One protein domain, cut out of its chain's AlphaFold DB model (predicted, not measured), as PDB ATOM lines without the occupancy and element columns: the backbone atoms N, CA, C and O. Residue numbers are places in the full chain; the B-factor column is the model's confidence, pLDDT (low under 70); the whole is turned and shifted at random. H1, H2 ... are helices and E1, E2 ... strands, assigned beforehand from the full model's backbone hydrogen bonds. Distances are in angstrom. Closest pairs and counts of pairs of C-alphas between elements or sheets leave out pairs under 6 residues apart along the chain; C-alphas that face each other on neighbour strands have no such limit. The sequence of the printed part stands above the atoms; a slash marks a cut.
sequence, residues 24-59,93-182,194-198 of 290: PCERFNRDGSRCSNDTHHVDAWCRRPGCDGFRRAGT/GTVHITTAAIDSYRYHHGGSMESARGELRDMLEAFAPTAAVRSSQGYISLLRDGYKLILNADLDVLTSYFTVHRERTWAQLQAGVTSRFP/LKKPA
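This is residues 24 to 59, 93 to 182 and 194 to 198 of the 290 residues of an uncharacterized protein of Blastococcus sp. CT_GayMR19 (UniProt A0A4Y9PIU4). A strongly twisted sheet of four strands makes one end of this domain; H2 crosses one face of it and H1 packs on the same face along the edge strand E4, while residues 24 to 59, a lobe of loops with no named element, make the other end. The short H3 sits between that lobe and the sheet and packs on H2. The 131 printed residues hold three named helices and four named strands in the order H1 H2 E1 E2 E3 E4 H3; the sheet's order is E1 - E2 - E3 - E4, all antiparallel. The class is mixed, helices and strands, with 55 residues, under half, in named elements. The whole is compact, with a radius of gyration of the C-alphas of 14.9 A and spans of 45 by 31 by 27 A.

Begin at C-alpha 24, at (108.781, 78.605, 121.712); residues 24 to 59 run on with no named element. After the first cut, find C-alpha 99 at (117.820, 91.035, 101.510), where H1, residues 99 to 109, begins its 15.0 A. Next come H2, residues 113 to 127, 20.7 A long, and the strands E1, residues 132 to 136, E2, residues 139 to 144, E3, residues 147 to 152, 17.0 A, and E4, residues 157 to 163, 18.4 A. H3, residues 170 to 174, ends at C-alpha 174, at (113.693, 66.584, 103.844).

Look first at the sheet, a meander, each strand the antiparallel neighbour of the one before. E1 and E2 form a hairpin, with N 134 and O 141 2.9 A apart; the hairpin E2 and E3 has N 142 and O 149 at 2.8 A, and the hairpin E3 and E4 has N 148 and O 162 at 2.9 A. Residues 96 to 97 pair, parallel, with residues 157 to 158 of E4. H2 is on the sheet at a height of 9.2 A, two layers, a helix on one face of a sheet; it runs across the strands, at 88 degrees to E4 on the local plane. H1 is on the same face at a height of 5.3 A, and the C-alphas of Ala 101 and Ser 160 of E4 are its closest to that strand, 4.2 A apart. H1 touches H2, about perpendicular at 89 degrees, closest at the C-alphas of Ile 102 and Ala 116, 5.8 A. H2, with residues 119 to 123 alone, only just touches H3, with 3 pairs of C-alphas within 8 A, the closest those of Met 123 and Trp 170, 7.0 A. H1 and H3 are apart. In H1, H2 and H3 every O i to N i+4 pair is within hydrogen-bond range.

The two C-alphas farthest apart, those of Ser 36 and Gln 137, are 46.6 A apart. Residues 60 to 92 and 183 to 193 are not printed; the C-alpha gaps are 32.5 A from 59 to 93 and 25.0 A from 182 to 194. No link between named elements is long. The mean pLDDT of the printed part is 85.7; residue 182 and residues 194 to 198 are under 70.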
ATOM      1  N   PRO A  24     109.996  79.263 122.168       89.69
ATOM      2  CA  PRO A  24     108.781  78.605 121.712       89.69
ATOM      3  C   PRO A  24     108.857  78.267 120.220       89.69
ATOM      4  O   PRO A  24     109.369  79.046 119.413       89.69
ATOM      5  N   CYS A  25     108.320  77.114 119.828       91.25
ATOM      6  CA  CYS A  25     108.129  76.776 118.423       91.25
ATOM      7  C   CYS A  25     107.177  77.791 117.772       91.25
ATOM      8  O   CYS A  25     106.078  78.064 118.259       91.25
ATOM      9  N   GLU A  26     107.576  78.332 116.625       89.69
ATOM     10  CA  GLU A  26     106.769  79.305 115.876       89.69
ATOM     11  C   GLU A  26     105.914  78.638 114.788       89.69
ATOM     12  O   GLU A  26     105.289  79.315 113.972       89.69
ATOM     13  N   ARG A  27     105.907  77.303 114.736       91.62
ATOM     14  CA  ARG A  27     105.262  76.541 113.666       91.62
ATOM     15  C   ARG A  27     103.870  76.041 114.043       91.62
ATOM     16  O   ARG A  27     103.495  75.946 115.210       91.62
ATOM     17  N   PHE A  28     103.128  75.684 113.009       91.44
ATOM     18  CA  PHE A  28     101.774  75.170 113.035       91.44
ATOM     19  C   PHE A  28     101.746  73.724 112.553       91.44
ATOM     20  O   PHE A  28     102.568  73.287 111.738       91.44
ATOM     21  N   ASN A  29     100.752  73.007 113.049       91.44
ATOM     22  CA  ASN A  29     100.402  71.676 112.598       91.44
ATOM     23  C   ASN A  29      99.593  71.771 111.299       91.44
ATOM     24  O   ASN A  29      99.190  72.854 110.860       91.44
ATOM     25  N   ARG A  30      99.352  70.631 110.655       88.69
ATOM     26  CA  ARG A  30      98.628  70.562 109.383       88.69
ATOM     27  C   ARG A  30      97.219  71.141 109.470       88.69
ATOM     28  O   ARG A  30      96.784  71.791 108.519       88.69
ATOM     29  N   ASP A  31      96.549  70.922 110.596       88.19
ATOM     30  CA  ASP A  31      95.216  71.445 110.915       88.19
ATOM     31  C   ASP A  31      95.200  72.955 111.226       88.19
ATOM     32  O   ASP A  31      94.132  73.552 111.346       88.19
ATOM     33  N   GLY A  32      96.376  73.582 111.323       88.31
ATOM     34  CA  GLY A  32      96.541  74.999 111.622       88.31
ATOM     35  C   GLY A  32      96.604  75.349 113.102       88.31
ATOM     36  O   GLY A  32      96.741  76.530 113.425       88.31
ATOM     37  N   SER A  33      96.564  74.365 114.002       91.62
ATOM     38  CA  SER A  33      96.839  74.580 115.423       91.62
ATOM     39  C   SER A  33      98.307  74.964 115.642       91.62
ATOM     40  O   SER A  33      99.211  74.498 114.941       91.62
ATOM     41  N   ARG A  34      98.563  75.870 116.594       92.50
ATOM     42  CA  ARG A  34      99.926  76.309 116.928       92.50
ATOM     43  C   ARG A  34     100.635  75.227 117.740       92.50
ATOM     44  O   ARG A  34     100.058  74.675 118.673       92.50
ATOM     45  N   CYS A  35     101.897  74.957 117.420       93.31
ATOM     46  CA  CYS A  35     102.726  74.068 118.222       93.31
ATOM     47  C   CYS A  35     103.090  74.730 119.562       93.31
ATOM     48  O   CYS A  35     103.494  75.889 119.587       93.31
ATOM     49  N   SER A  36     102.979  73.984 120.662       92.75
ATOM     50  CA  SER A  36     103.308  74.439 122.022       92.75
ATOM     51  C   SER A  36     104.666  73.945 122.535       92.75
ATOM     52  O   SER A  36     105.010  74.190 123.685       92.75
ATOM     53  N   ASN A  37     105.431  73.219 121.713       93.56
ATOM     54  CA  ASN A  37     106.756  72.733 122.092       93.56
ATOM     55  C   ASN A  37     107.795  73.860 122.065       93.56
ATOM     56  O   ASN A  37     107.688  74.779 121.258       93.56
ATOM     57  N   ASP A  38     108.869  73.698 122.830       92.75
ATOM     58  CA  ASP A  38     110.069  74.526 122.703       92.75
ATOM     59  C   ASP A  38     111.047  73.969 121.665       92.75
ATOM     60  O   ASP A  38     111.014  72.791 121.284       92.75
ATOM     61  N   THR A  39     111.946  74.831 121.203       90.38
ATOM     62  CA  THR A  39     112.984  74.501 120.232       90.38
ATOM     63  C   THR A  39     114.260  75.303 120.469       90.38
ATOM     64  O   THR A  39     114.239  76.418 120.983       90.38
ATOM     65  N   HIS A  40     115.384  74.721 120.060       87.88
ATOM     66  CA  HIS A  40     116.688  75.384 119.961       87.88
ATOM     67  C   HIS A  40     117.091  75.613 118.492       87.88
ATOM     68  O   HIS A  40     118.165  76.142 118.216       87.88
ATOM     69  N   HIS A  41     116.248  75.205 117.536       84.69
ATOM     70  CA  HIS A  41     116.535  75.339 116.113       84.69
ATOM     71  C   HIS A  41     116.361  76.792 115.648       84.69
ATOM     72  O   HIS A  41     115.398  77.476 116.017       84.69
ATOM     73  N   VAL A  42     117.283  77.259 114.800       81.56
ATOM     74  CA  VAL A  42     117.305  78.635 114.267       81.56
ATOM     75  C   VAL A  42     116.009  78.962 113.525       81.56
ATOM     76  O   VAL A  42     115.427  80.029 113.724       81.56
ATOM     77  N   ASP A  43     115.494  77.997 112.765       83.62
ATOM     78  CA  ASP A  43     114.251  78.087 111.998       83.62
ATOM     79  C   ASP A  43     112.964  78.084 112.850       83.62
ATOM     80  O   ASP A  43     111.859  78.165 112.303       83.62
ATOM     81  N   ALA A  44     113.097  77.975 114.174       87.50
ATOM     82  CA  ALA A  44     112.009  77.905 115.141       87.50
ATOM     83  C   ALA A  44     111.026  76.735 114.922       87.50
ATOM     84  O   ALA A  44     109.890  76.789 115.395       87.50
ATOM     85  N   TRP A  45     111.443  75.657 114.243       91.88
ATOM     86  CA  TRP A  45     110.676  74.412 114.140       91.88
ATOM     87  C   TRP A  45     111.211  73.355 115.107       91.88
ATOM     88  O   TRP A  45     112.380  72.987 115.052       91.88
ATOM     89  N   CYS A  46     110.362  72.835 115.997       91.81
ATOM     90  CA  CYS A  46     110.781  71.856 117.008       91.81
ATOM     91  C   CYS A  46     111.020  70.430 116.482       91.81
ATOM     92  O   CYS A  46     111.608  69.631 117.203       91.81
ATOM     93  N   ARG A  47     110.539  70.090 115.272       91.19
ATOM     94  CA  ARG A  47     110.651  68.752 114.642       91.19
ATOM     95  C   ARG A  47     110.102  67.580 115.481       91.19
ATOM     96  O   ARG A  47     110.341  66.421 115.154       91.19
ATOM     97  N   ARG A  48     109.360  67.855 116.559       88.75
ATOM     98  CA  ARG A  48     108.763  66.821 117.415       88.75
ATOM     99  C   ARG A  48     107.548  66.171 116.740       88.75
ATOM    100  O   ARG A  48     106.874  66.836 115.948       88.75
ATOM    101  N   PRO A  49     107.223  64.910 117.084       84.94
ATOM    102  CA  PRO A  49     105.989  64.272 116.641       84.94
ATOM    103  C   PRO A  49     104.770  65.153 116.926       84.94
ATOM    104  O   PRO A  49     104.668  65.759 117.993       84.94
ATOM    105  N   GLY A  50     103.865  65.244 115.953       84.25
ATOM    106  CA  GLY A  50     102.703  66.126 116.026       84.25
ATOM    107  C   GLY A  50     102.981  67.588 115.671       84.25
ATOM    108  O   GLY A  50     102.055  68.379 115.766       84.25
ATOM    109  N   CYS A  51     104.203  67.955 115.253       91.56
ATOM    110  CA  CYS A  51     104.524  69.273 114.702       91.56
ATOM    111  C   CYS A  51     104.963  69.193 113.234       91.56
ATOM    112  O   CYS A  51     106.142  68.995 112.935       91.56
ATOM    113  N   ASP A  52     104.029  69.440 112.313       90.31
ATOM    114  CA  ASP A  52     104.291  69.401 110.865       90.31
ATOM    115  C   ASP A  52     105.176  70.554 110.353       90.31
ATOM    116  O   ASP A  52     105.683  70.520 109.230       90.31
ATOM    117  N   GLY A  53     105.377  71.600 111.159       91.50
ATOM    118  CA  GLY A  53     106.362  72.641 110.866       91.50
ATOM    119  C   GLY A  53     105.900  73.758 109.931       91.50
ATOM    120  O   GLY A  53     106.733  74.559 109.493       91.50
ATOM    121  N   PHE A  54     104.602  73.861 109.629       90.69
ATOM    122  CA  PHE A  54     104.088  74.920 108.759       90.69
ATOM    123  C   PHE A  54     104.297  76.292 109.400       90.69
ATOM    124  O   PHE A  54     104.083  76.470 110.589       90.69
ATOM    125  N   ARG A  55     104.697  77.302 108.629       88.88
ATOM    126  CA  ARG A  55     104.879  78.675 109.151       88.88
ATOM    127  C   ARG A  55     103.582  79.483 109.222       88.88
ATOM    128  O   ARG A  55     103.571  80.596 109.733       88.88
ATOM    129  N   ARG A  56     102.491  78.947 108.676       87.19
ATOM    130  CA  ARG A  56     101.192  79.614 108.563       87.19
ATOM    131  C   ARG A  56     100.094  78.691 109.076       87.19
ATOM    132  O   ARG A  56     100.080  77.517 108.702       87.19
ATOM    133  N   ALA A  57      99.148  79.234 109.842       85.69
ATOM    134  CA  ALA A  57      98.009  78.475 110.360       85.69
ATOM    135  C   ALA A  57      97.198  77.826 109.225       85.69
ATOM    136  O   ALA A  57      96.993  76.620 109.219       85.69
ATOM    137  N   GLY A  58      96.834  78.585 108.189       83.44
ATOM    138  CA  GLY A  58      96.030  78.080 107.071       83.44
ATOM    139  C   GLY A  58      96.619  78.374 105.693       83.44
ATOM    140  O   GLY A  58      97.350  79.351 105.500       83.44
ATOM    141  N   THR A  59      96.220  77.562 104.713       80.31
ATOM    142  CA  THR A  59      96.631  77.660 103.299       80.31
ATOM    143  C   THR A  59      96.175  78.951 102.617       80.31
ATOM    144  O   THR A  59      96.834  79.410 101.687       80.31
ATOM    145  N   GLY A  93     129.046  78.759 103.870       86.38
ATOM    146  CA  GLY A  93     129.006  79.599 105.066       86.38
ATOM    147  C   GLY A  93     129.482  81.039 104.842       86.38
ATOM    148  O   GLY A  93     129.084  81.928 105.601       86.38
ATOM    149  N   THR A  94     130.287  81.296 103.804       87.25
ATOM    150  CA  THR A  94     130.807  82.638 103.488       87.25
ATOM    151  C   THR A  94     129.943  83.399 102.488       87.25
ATOM    152  O   THR A  94     130.179  84.584 102.274       87.25
ATOM    153  N   VAL A  95     128.942  82.753 101.882       90.62
ATOM    154  CA  VAL A  95     128.072  83.393 100.890       90.62
ATOM    155  C   VAL A  95     127.235  84.492 101.539       90.62
ATOM    156  O   VAL A  95     126.460  84.257 102.475       90.62
ATOM    157  N   HIS A  96     127.336  85.705 100.998       89.31
ATOM    158  CA  HIS A  96     126.468  86.812 101.359       89.31
ATOM    159  C   HIS A  96     125.045  86.547 100.862       89.31
ATOM    160  O   HIS A  96     124.793  86.399  99.666       89.31
ATOM    161  N   ILE A  97     124.076  86.534 101.776       90.19
ATOM    162  CA  ILE A  97     122.665  86.360 101.429       90.19
ATOM    163  C   ILE A  97     121.988  87.722 101.406       90.19
ATOM    164  O   ILE A  97     121.762  88.339 102.449       90.19
ATOM    165  N   THR A  98     121.601  88.145 100.206       83.94
ATOM    166  CA  THR A  98     120.960  89.441  99.998       83.94
ATOM    167  C   THR A  98     119.583  89.526 100.655       83.94
ATOM    168  O   THR A  98     118.834  88.546 100.732       83.94
ATOM    169  N   THR A  99     119.183  90.742 101.034       79.25
ATOM    170  CA  THR A  99     117.820  91.035 101.510       79.25
ATOM    171  C   THR A  99     116.758  90.606 100.496       79.25
ATOM    172  O   THR A  99     115.713  90.096 100.885       79.25
ATOM    173  N   ALA A 100     117.034  90.727  99.193       78.31
ATOM    174  CA  ALA A 100     116.119  90.289  98.142       78.31
ATOM    175  C   ALA A 100     115.868  88.770  98.171       78.31
ATOM    176  O   ALA A 100     114.719  88.337  98.048       78.31
ATOM    177  N   ALA A 101     116.912  87.959  98.373       85.38
ATOM    178  CA  ALA A 101     116.767  86.514  98.532       85.38
ATOM    179  C   ALA A 101     115.996  86.160  99.818       85.38
ATOM    180  O   ALA A 101     115.085  85.330  99.772       85.38
ATOM    181  N   ILE A 102     116.302  86.838 100.932       86.44
ATOM    182  CA  ILE A 102     115.607  86.670 102.223       86.44
ATOM    183  C   ILE A 102     114.119  86.998 102.084       86.44
ATOM    184  O   ILE A 102     113.267  86.214 102.496       86.44
ATOM    185  N   ASP A 103     113.787  88.137 101.482       81.06
ATOM    186  CA  ASP A 103     112.404  88.566 101.310       81.06
ATOM    187  C   ASP A 103     111.642  87.665 100.333       81.06
ATOM    188  O   ASP A 103     110.470  87.381 100.574       81.06
ATOM    189  N   SER A 104     112.296  87.141  99.288       84.38
ATOM    190  CA  SER A 104     111.696  86.120  98.416       84.38
ATOM    191  C   SER A 104     111.349  84.852  99.201       84.38
ATOM    192  O   SER A 104     110.222  84.357  99.135       84.38
ATOM    193  N   TYR A 105     112.273  84.353 100.028       89.31
ATOM    194  CA  TYR A 105     112.005  83.203 100.893       89.31
ATOM    195  C   TYR A 105     110.829  83.471 101.841       89.31
ATOM    196  O   TYR A 105     109.892  82.675 101.923       89.31
ATOM    197  N   ARG A 106     110.843  84.620 102.528       87.81
ATOM    198  CA  ARG A 106     109.796  85.023 103.480       87.81
ATOM    199  C   ARG A 106     108.453  85.269 102.812       87.81
ATOM    200  O   ARG A 106     107.421  85.047 103.436       87.81
ATOM    201  N   TYR A 107     108.439  85.703 101.559       83.50
ATOM    202  CA  TYR A 107     107.206  85.827 100.800       83.50
ATOM    203  C   TYR A 107     106.515  84.463 100.695       83.50
ATOM    204  O   TYR A 107     105.379  84.321 101.153       83.50
ATOM    205  N   HIS A 108     107.227  83.446 100.201       83.00
ATOM    206  CA  HIS A 108     106.696  82.088 100.056       83.00
ATOM    207  C   HIS A 108     106.371  81.455 101.414       83.00
ATOM    208  O   HIS A 108     105.231  81.072 101.689       83.00
ATOM    209  N   HIS A 109     107.348  81.440 102.313       86.38
ATOM    210  CA  HIS A 109     107.283  80.605 103.507       86.38
ATOM    211  C   HIS A 109     106.914  81.370 104.772       86.38
ATOM    212  O   HIS A 109     106.385  80.777 105.697       86.38
ATOM    213  N   GLY A 110     107.111  82.682 104.834       85.38
ATOM    214  CA  GLY A 110     106.979  83.473 106.062       85.38
ATOM    215  C   GLY A 110     108.234  83.430 106.939       85.38
ATOM    216  O   GLY A 110     109.300  82.996 106.505       85.38
ATOM    217  N   GLY A 111     108.099  83.870 108.194       84.75
ATOM    218  CA  GLY A 111     109.185  83.888 109.182       84.75
ATOM    219  C   GLY A 111     109.932  85.216 109.339       84.75
ATOM    220  O   GLY A 111     109.736  86.177 108.583       84.75
ATOM    221  N   SER A 112     110.807  85.251 110.347       83.81
ATOM    222  CA  SER A 112     111.751  86.347 110.597       83.81
ATOM    223  C   SER A 112     112.889  86.365 109.569       83.81
ATOM    224  O   SER A 112     113.163  85.349 108.924       83.81
ATOM    225  N   MET A 113     113.571  87.509 109.433       84.75
ATOM    226  CA  MET A 113     114.756  87.640 108.570       84.75
ATOM    227  C   MET A 113     115.859  86.660 108.972       84.75
ATOM    228  O   MET A 113     116.416  85.989 108.107       84.75
ATOM    229  N   GLU A 114     116.106  86.509 110.273       84.62
ATOM    230  CA  GLU A 114     117.079  85.559 110.812       84.62
ATOM    231  C   GLU A 114     116.740  84.110 110.437       84.62
ATOM    232  O   GLU A 114     117.576  83.409 109.870       84.62
ATOM    233  N   SER A 115     115.494  83.674 110.667       86.44
ATOM    234  CA  SER A 115     115.087  82.295 110.364       86.44
ATOM    235  C   SER A 115     115.134  81.983 108.865       86.44
ATOM    236  O   SER A 115     115.451  80.862 108.480       86.44
ATOM    237  N   ALA A 116     114.825  82.965 108.013       91.00
ATOM    238  CA  ALA A 116     114.892  82.825 106.564       91.00
ATOM    239  C   ALA A 116     116.340  82.785 106.061       91.00
ATOM    240  O   ALA A 116     116.670  81.953 105.223       91.00
ATOM    241  N   ARG A 117     117.218  83.642 106.601       92.12
ATOM    242  CA  ARG A 117     118.657  83.604 106.307       92.12
ATOM    243  C   ARG A 117     119.265  82.261 106.714       92.12
ATOM    244  O   ARG A 117     120.014  81.696 105.927       92.12
ATOM    245  N   GLY A 118     118.926  81.760 107.904       90.50
ATOM    246  CA  GLY A 118     119.370  80.452 108.391       90.50
ATOM    247  C   GLY A 118     118.981  79.328 107.434       90.50
ATOM    248  O   GLY A 118     119.849  78.620 106.945       90.50
ATOM    249  N   GLU A 119     117.704  79.237 107.054       93.19
ATOM    250  CA  GLU A 119     117.277  78.176 106.132       93.19
ATOM    251  C   GLU A 119     117.855  78.326 104.717       93.19
ATOM    252  O   GLU A 119     118.134  77.324 104.067       93.19
ATOM    253  N   LEU A 120     118.102  79.547 104.228       95.38
ATOM    254  CA  LEU A 120     118.816  79.741 102.961       95.38
ATOM    255  C   LEU A 120     120.281  79.269 103.033       95.38
ATOM    256  O   LEU A 120     120.784  78.762 102.031       95.38
ATOM    257  N   ARG A 121     120.954  79.392 104.190       95.00
ATOM    258  CA  ARG A 121     122.295  78.815 104.405       95.00
ATOM    259  C   ARG A 121     122.255  77.292 104.409       95.00
ATOM    260  O   ARG A 121     122.992  76.684 103.641       95.00
ATOM    261  N   ASP A 122     121.328  76.696 105.159       92.81
ATOM    262  CA  ASP A 122     121.141  75.238 105.186       92.81
ATOM    263  C   ASP A 122     120.872  74.687 103.772       92.81
ATOM    264  O   ASP A 122     121.359  73.623 103.383       92.81
ATOM    265  N   MET A 123     120.111  75.433 102.961       95.62
ATOM    266  CA  MET A 123     119.885  75.095 101.557       95.62
ATOM    267  C   MET A 123     121.158  75.197 100.714       95.62
ATOM    268  O   MET A 123     121.397  74.298  99.913       95.62
ATOM    269  N   LEU A 124     121.969  76.251 100.862       95.62
ATOM    270  CA  LEU A 124     123.245  76.378 100.143       95.62
ATOM    271  C   LEU A 124     124.178  75.203 100.460       95.62
ATOM    272  O   LEU A 124     124.692  74.579  99.532       95.62
ATOM    273  N   GLU A 125     124.322  74.848 101.738       93.50
ATOM    274  CA  GLU A 125     125.116  73.697 102.188       93.50
ATOM    275  C   GLU A 125     124.603  72.381 101.594       93.50
ATOM    276  O   GLU A 125     125.373  71.579 101.063       93.50
ATOM    277  N   ALA A 126     123.285  72.169 101.607       90.31
ATOM    278  CA  ALA A 126     122.686  70.971 101.031       90.31
ATOM    279  C   ALA A 126     122.784  70.927  99.493       90.31
ATOM    280  O   ALA A 126     122.790  69.842  98.902       90.31
ATOM    281  N   PHE A 127     122.796  72.082  98.823       92.69
ATOM    282  CA  PHE A 127     122.724  72.171  97.364       92.69
ATOM    283  C   PHE A 127     124.110  72.104  96.734       92.69
ATOM    284  O   PHE A 127     124.247  71.442  95.708       92.69
ATOM    285  N   ALA A 128     125.127  72.701  97.359       89.44
ATOM    286  CA  ALA A 128     126.502  72.716  96.864       89.44
ATOM    287  C   ALA A 128     127.010  71.350  96.343       89.44
ATOM    288  O   ALA A 128     127.530  71.317  95.230       89.44
ATOM    289  N   PRO A 129     126.807  70.207  97.039       86.50
ATOM    290  CA  PRO A 129     127.331  68.924  96.565       86.50
ATOM    291  C   PRO A 129     126.467  68.203  95.517       86.50
ATOM    292  O   PRO A 129     126.936  67.243  94.914       86.50
ATOM    293  N   THR A 130     125.189  68.566  95.341       85.19
ATOM    294  CA  THR A 130     124.219  67.690  94.636       85.19
ATOM    295  C   THR A 130     123.229  68.400  93.722       85.19
ATOM    296  O   THR A 130     122.466  67.737  93.017       85.19
ATOM    297  N   ALA A 131     123.181  69.729  93.739       85.88
ATOM    298  CA  ALA A 131     122.239  70.470  92.920       85.88
ATOM    299  C   ALA A 131     122.609  70.381  91.438       85.88
ATOM    300  O   ALA A 131     123.779  70.361  91.059       85.88
ATOM    301  N   ALA A 132     121.591  70.399  90.582       83.94
ATOM    302  CA  ALA A 132     121.809  70.649  89.169       83.94
ATOM    303  C   ALA A 132     122.250  72.107  88.988       83.94
ATOM    304  O   ALA A 132     121.593  73.026  89.485       83.94
ATOM    305  N   VAL A 133     123.340  72.314  88.255       87.00
ATOM    306  CA  VAL A 133     123.952  73.628  88.045       87.00
ATOM    307  C   VAL A 133     123.569  74.152  86.669       87.00
ATOM    308  O   VAL A 133     123.578  73.412  85.685       87.00
ATOM    309  N   ARG A 134     123.220  75.436  86.583       84.44
ATOM    310  CA  ARG A 134     123.019  76.131  85.306       84.44
ATOM    311  C   ARG A 134     123.648  77.508  85.345       84.44
ATOM    312  O   ARG A 134     123.307  78.299  86.218       84.44
ATOM    313  N   SER A 135     124.465  77.815  84.349       79.44
ATOM    314  CA  SER A 135     125.066  79.138  84.194       79.44
ATOM    315  C   SER A 135     124.332  79.929  83.114       79.44
ATOM    316  O   SER A 135     124.032  79.404  82.042       79.44
ATOM    317  N   SER A 136     124.003  81.189  83.388       75.25
ATOM    318  CA  SER A 136     123.359  82.072  82.413       75.25
ATOM    319  C   SER A 136     123.601  83.535  82.763       75.25
ATOM    320  O   SER A 136     123.405  83.930  83.907       75.25
ATOM    321  N   GLN A 137     124.010  84.337  81.775       75.50
ATOM    322  CA  GLN A 137     124.131  85.801  81.887       75.50
ATOM    323  C   GLN A 137     124.949  86.293  83.103       75.50
ATOM    324  O   GLN A 137     124.607  87.311  83.697       75.50
ATOM    325  N   GLY A 138     126.019  85.584  83.484       74.56
ATOM    326  CA  GLY A 138     126.847  85.946  84.645       74.56
ATOM    327  C   GLY A 138     126.290  85.493  86.000       74.56
ATOM    328  O   GLY A 138     126.735  85.979  87.034       74.56
ATOM    329  N   TYR A 139     125.331  84.567  86.006       83.88
ATOM    330  CA  TYR A 139     124.752  83.982  87.214       83.88
ATOM    331  C   TYR A 139     124.829  82.464  87.186       83.88
ATOM    332  O   TYR A 139     124.771  81.844  86.118       83.88
ATOM    333  N   ILE A 140     124.875  81.875  88.377       87.81
ATOM    334  CA  ILE A 140     124.864  80.433  88.592       87.81
ATOM    335  C   ILE A 140     123.593  80.068  89.356       87.81
ATOM    336  O   ILE A 140     123.308  80.583  90.431       87.81
ATOM    337  N   SER A 141     122.787  79.180  88.784       88.50
ATOM    338  CA  SER A 141     121.588  78.640  89.417       88.50
ATOM    339  C   SER A 141     121.857  77.241  89.957       88.50
ATOM    340  O   SER A 141     122.251  76.364  89.191       88.50
ATOM    341  N   LEU A 142     121.553  77.020  91.235       89.56
ATOM    342  CA  LEU A 142     121.519  75.701  91.868       89.56
ATOM    343  C   LEU A 142     120.063  75.246  91.967       89.56
ATOM    344  O   LEU A 142     119.254  75.902  92.626       89.56
ATOM    345  N   LEU A 143     119.714  74.152  91.291       86.62
ATOM    346  CA  LEU A 143     118.358  73.611  91.242       86.62
ATOM    347  C   LEU A 143     118.296  72.250  91.928       86.62
ATOM    348  O   LEU A 143     119.059  71.344  91.593       86.62
ATOM    349  N   ARG A 144     117.333  72.080  92.833       84.38
ATOM    350  CA  ARG A 144     117.093  70.798  93.500       84.38
ATOM    351  C   ARG A 144     115.643  70.687  93.948       84.38
ATOM    352  O   ARG A 144     115.118  71.596  94.580       84.38
ATOM    353  N   ASP A 145     114.990  69.588  93.570       83.88
ATOM    354  CA  ASP A 145     113.642  69.208  94.010       83.88
ATOM    355  C   ASP A 145     112.586  70.325  93.934       83.88
ATOM    356  O   ASP A 145     111.713  70.425  94.788       83.88
ATOM    357  N   GLY A 146     112.649  71.188  92.913       81.12
ATOM    358  CA  GLY A 146     111.704  72.300  92.733       81.12
ATOM    359  C   GLY A 146     112.049  73.587  93.493       81.12
ATOM    360  O   GLY A 146     111.264  74.533  93.469       81.12
ATOM    361  N   TYR A 147     113.215  73.652  94.131       86.94
ATOM    362  CA  TYR A 147     113.821  74.873  94.657       86.94
ATOM    363  C   TYR A 147     114.956  75.341  93.746       86.94
ATOM    364  O   TYR A 147     115.622  74.532  93.090       86.94
ATOM    365  N   LYS A 148     115.192  76.653  93.720       90.31
ATOM    366  CA  LYS A 148     116.260  77.279  92.941       90.31
ATOM    367  C   LYS A 148     116.912  78.408  93.736       90.31
ATOM    368  O   LYS A 148     116.227  79.337  94.167       90.31
ATOM    369  N   LEU A 149     118.231  78.339  93.872       92.88
ATOM    370  CA  LEU A 149     119.089  79.399  94.405       92.88
ATOM    371  C   LEU A 149     119.847  80.039  93.240       92.88
ATOM    372  O   LEU A 149     120.321  79.314  92.369       92.88
ATOM    373  N   ILE A 150     119.938  81.369  93.193       90.00
ATOM    374  CA  ILE A 150     120.677  82.087  92.144       90.00
ATOM    375  C   ILE A 150     121.824  82.867  92.773       90.00
ATOM    376  O   ILE A 150     121.586  83.847  93.483       90.00
ATOM    377  N   LEU A 151     123.048  82.457  92.468       89.75
ATOM    378  CA  LEU A 151     124.277  83.134  92.845       89.75
ATOM    379  C   LEU A 151     124.809  84.003  91.699       89.75
ATOM    380  O   LEU A 151     124.469  83.781  90.532       89.75
ATOM    381  N   ASN A 152     125.641  84.986  92.031       85.06
ATOM    382  CA  ASN A 152     126.484  85.675  91.052       85.06
ATOM    383  C   ASN A 152     127.569  84.736  90.485       85.06
ATOM    384  O   ASN A 152     127.699  83.582  90.898       85.06
ATOM    385  N   ALA A 153     128.330  85.230  89.506       82.94
ATOM    386  CA  ALA A 153     129.395  84.468  88.853       82.94
ATOM    387  C   ALA A 153     130.486  83.991  89.826       82.94
ATOM    388  O   ALA A 153     131.004  82.891  89.645       82.94
ATOM    389  N   ASP A 154     130.786  84.787  90.856       86.25
ATOM    390  CA  ASP A 154     131.862  84.524  91.821       86.25
ATOM    391  C   ASP A 154     131.442  83.595  92.974       86.25
ATOM    392  O   ASP A 154     132.268  83.235  93.809       86.25
ATOM    393  N   LEU A 155     130.171  83.164  93.004       89.81
ATOM    394  CA  LEU A 155     129.595  82.262  94.015       89.81
ATOM    395  C   LEU A 155     129.637  82.776  95.460       89.81
ATOM    396  O   LEU A 155     129.371  82.016  96.389       89.81
ATOM    397  N   ASP A 156     129.914  84.056  95.667       90.12
ATOM    398  CA  ASP A 156     129.995  84.684  96.983       90.12
ATOM    399  C   ASP A 156     128.717  85.447  97.359       90.12
ATOM    400  O   ASP A 156     128.562  85.834  98.517       90.12
ATOM    401  N   VAL A 157     127.750  85.604  96.440       87.50
ATOM    402  CA  VAL A 157     126.480  86.298  96.707       87.50
ATOM    403  C   VAL A 157     125.257  85.505  96.256       87.50
ATOM    404  O   VAL A 157     125.044  85.285  95.065       87.50
ATOM    405  N   LEU A 158     124.355  85.184  97.192       91.75
ATOM    406  CA  LEU A 158     123.012  84.670  96.907       91.75
ATOM    407  C   LEU A 158     122.050  85.826  96.599       91.75
ATOM    408  O   LEU A 158     121.538  86.525  97.481       91.75
ATOM    409  N   THR A 159     121.773  85.992  95.312       84.75
ATOM    410  CA  THR A 159     121.011  87.117  94.755       84.75
ATOM    411  C   THR A 159     119.501  86.896  94.772       84.75
ATOM    412  O   THR A 159     118.731  87.855  94.839       84.75
ATOM    413  N   SER A 160     119.040  85.646  94.663       84.44
ATOM    414  CA  SER A 160     117.611  85.328  94.586       84.44
ATOM    415  C   SER A 160     117.300  83.882  94.963       84.44
ATOM    416  O   SER A 160     118.124  82.979  94.821       84.44
ATOM    417  N   TYR A 161     116.058  83.677  95.394       90.38
ATOM    418  CA  TYR A 161     115.481  82.393  95.775       90.38
ATOM    419  C   TYR A 161     114.149  82.190  95.043       90.38
ATOM    420  O   TYR A 161     113.367  83.137  94.934       90.38
ATOM    421  N   PHE A 162     113.884  80.963  94.587       87.25
ATOM    422  CA  PHE A 162     112.620  80.559  93.968       87.25
ATOM    423  C   PHE A 162     112.213  79.154  94.402       87.25
ATOM    424  O   PHE A 162     113.052  78.298  94.697       87.25
ATOM    425  N   THR A 163     110.909  78.890  94.376       86.38
ATOM    426  CA  THR A 163     110.370  77.558  94.638       86.38
ATOM    427  C   THR A 163     109.038  77.335  93.941       86.38
ATOM    428  O   THR A 163     108.237  78.257  93.807       86.38
ATOM    429  N   VAL A 164     108.790  76.093  93.529       81.94
ATOM    430  CA  VAL A 164     107.459  75.629  93.102       81.94
ATOM    431  C   VAL A 164     106.591  75.226  94.299       81.94
ATOM    432  O   VAL A 164     105.383  75.038  94.170       81.94
ATOM    433  N   HIS A 165     107.192  75.073  95.484       82.44
ATOM    434  CA  HIS A 165     106.487  74.683  96.700       82.44
ATOM    435  C   HIS A 165     105.890  75.924  97.358       82.44
ATOM    436  O   HIS A 165     106.619  76.757  97.889       82.44
ATOM    437  N   ARG A 166     104.554  76.039  97.358       80.38
ATOM    438  CA  ARG A 166     103.861  77.233  97.881       80.38
ATOM    439  C   ARG A 166     104.230  77.575  99.326       80.38
ATOM    440  O   ARG A 166     104.469  78.739  99.612       80.38
ATOM    441  N   GLU A 167     104.238  76.585 100.216       83.19
ATOM    442  CA  GLU A 167     104.488  76.799 101.655       83.19
ATOM    443  C   GLU A 167     105.474  75.810 102.284       83.19
ATOM    444  O   GLU A 167     105.834  75.969 103.449       83.19
ATOM    445  N   ARG A 168     105.852  74.748 101.557       86.94
ATOM    446  CA  ARG A 168     106.713  73.698 102.102       86.94
ATOM    447  C   ARG A 168     108.162  74.168 102.049       86.94
ATOM    448  O   ARG A 168     108.693  74.390 100.956       86.94
ATOM    449  N   THR A 169     108.799  74.296 103.208       91.44
ATOM    450  CA  THR A 169     110.226  74.638 103.291       91.44
ATOM    451  C   THR A 169     111.103  73.455 102.881       91.44
ATOM    452  O   THR A 169     110.642  72.312 102.821       91.44
ATOM    453  N   TRP A 170     112.382  73.719 102.605       91.12
ATOM    454  CA  TRP A 170     113.355  72.669 102.305       91.12
ATOM    455  C   TRP A 170     113.463  71.650 103.450       91.12
ATOM    456  O   TRP A 170     113.333  70.451 103.210       91.12
ATOM    457  N   ALA A 171     113.572  72.119 104.698       90.31
ATOM    458  CA  ALA A 171     113.607  71.249 105.872       90.31
ATOM    459  C   ALA A 171     112.357  70.355 105.976       90.31
ATOM    460  O   ALA A 171     112.454  69.173 106.307       90.31
ATOM    461  N   GLN A 172     111.174  70.890 105.659       90.00
ATOM    462  CA  GLN A 172     109.935  70.110 105.638       90.00
ATOM    463  C   GLN A 172     109.941  69.042 104.540       90.00
ATOM    464  O   GLN A 172     109.485  67.926 104.782       90.00
ATOM    465  N   LEU A 173     110.468  69.352 103.348       88.75
ATOM    466  CA  LEU A 173     110.638  68.353 102.290       88.75
ATOM    467  C   LEU A 173     111.582  67.230 102.744       88.75
ATOM    468  O   LEU A 173     111.239  66.062 102.579       88.75
ATOM    469  N   GLN A 174     112.727  67.570 103.345       86.75
ATOM    470  CA  GLN A 174     113.693  66.584 103.844       86.75
ATOM    471  C   GLN A 174     113.105  65.684 104.938       86.75
ATOM    472  O   GLN A 174     113.390  64.491 104.974       86.75
ATOM    473  N   ALA A 175     112.244  66.237 105.792       84.56
ATOM    474  CA  ALA A 175     111.532  65.493 106.826       84.56
ATOM    475  C   ALA A 175     110.315  64.702 106.301       84.56
ATOM    476  O   ALA A 175     109.578  64.117 107.092       84.56
ATOM    477  N   GLY A 176     110.056  64.704 104.988       85.19
ATOM    478  CA  GLY A 176     108.931  63.983 104.387       85.19
ATOM    479  C   GLY A 176     107.558  64.606 104.658       85.19
ATOM    480  O   GLY A 176     106.532  63.964 104.425       85.19
ATOM    481  N   VAL A 177     107.499  65.859 105.123       85.56
ATOM    482  CA  VAL A 177     106.229  66.544 105.383       85.56
ATOM    483  C   VAL A 177     105.463  66.720 104.069       85.56
ATOM    484  O   VAL A 177     105.963  67.224 103.051       85.56
ATOM    485  N   THR A 178     104.205  66.290 104.088       85.06
ATOM    486  CA  THR A 178     103.318  66.349 102.925       85.06
ATOM    487  C   THR A 178     102.786  67.768 102.723       85.06
ATOM    488  O   THR A 178     102.397  68.435 103.677       85.06
ATOM    489  N   SER A 179     102.721  68.225 101.470       84.06
ATOM    490  CA  SER A 179     102.106  69.515 101.118       84.06
ATOM    491  C   SER A 179     100.616  69.555 101.497       84.06
ATOM    492  O   SER A 179      99.907  68.564 101.307       84.06
ATOM    493  N   ARG A 180     100.105  70.705 101.972       84.81
ATOM    494  CA  ARG A 180      98.651  70.917 102.154       84.81
ATOM    495  C   ARG A 180      97.939  71.322 100.867       84.81
ATOM    496  O   ARG A 180      96.713  71.355 100.840       84.81
ATOM    497  N   PHE A 181      98.685  71.613  99.804       79.19
ATOM    498  CA  PHE A 181      98.126  71.925  98.494       79.19
ATOM    499  C   PHE A 181      97.960  70.644  97.661       79.19
ATOM    500  O   PHE A 181      98.972  70.000  97.363       79.19
ATOM    501  N   PRO A 182      96.719  70.260  97.298       64.69
ATOM    502  CA  PRO A 182      96.459  69.155  96.380       64.69
ATOM    503  C   PRO A 182      96.835  69.559  94.945       64.69
ATOM    504  O   PRO A 182      96.632  70.703  94.549       64.69
ATOM    505  N   LEU A 194     111.955  87.327  88.918       36.19
ATOM    506  CA  LEU A 194     110.897  88.314  89.180       36.19
ATOM    507  C   LEU A 194     111.406  89.764  89.034       36.19
ATOM    508  O   LEU A 194     110.609  90.699  88.940       36.19
ATOM    509  N   LYS A 195     112.733  89.964  89.037       46.91
ATOM    510  CA  LYS A 195     113.447  91.209  88.743       46.91
ATOM    511  C   LYS A 195     114.772  90.881  88.046       46.91
ATOM    512  O   LYS A 195     115.378  89.853  88.351       46.91
ATOM    513  N   LYS A 196     115.247  91.783  87.170       48.53
ATOM    514  CA  LYS A 196     116.644  91.796  86.698       48.53
ATOM    515  C   LYS A 196     117.552  91.637  87.928       48.53
ATOM    516  O   LYS A 196     117.297  92.330  88.920       48.53
ATOM    517  N   PRO A 197     118.520  90.710  87.900       52.38
ATOM    518  CA  PRO A 197     119.346  90.448  89.064       52.38
ATOM    519  C   PRO A 197     120.076  91.719  89.504       52.38
ATOM    520  O   PRO A 197     120.379  92.595  88.689       52.38
ATOM    521  N   ALA A 198     120.237  91.843  90.819       66.75
ATOM    522  CA  ALA A 198     120.827  93.016  91.438       66.75
ATOM    523  C   ALA A 198     122.268  93.203  90.956       66.75
ATOM    524  O   ALA A 198     123.020  92.238  90.844       66.75
TER     525      ALA A 198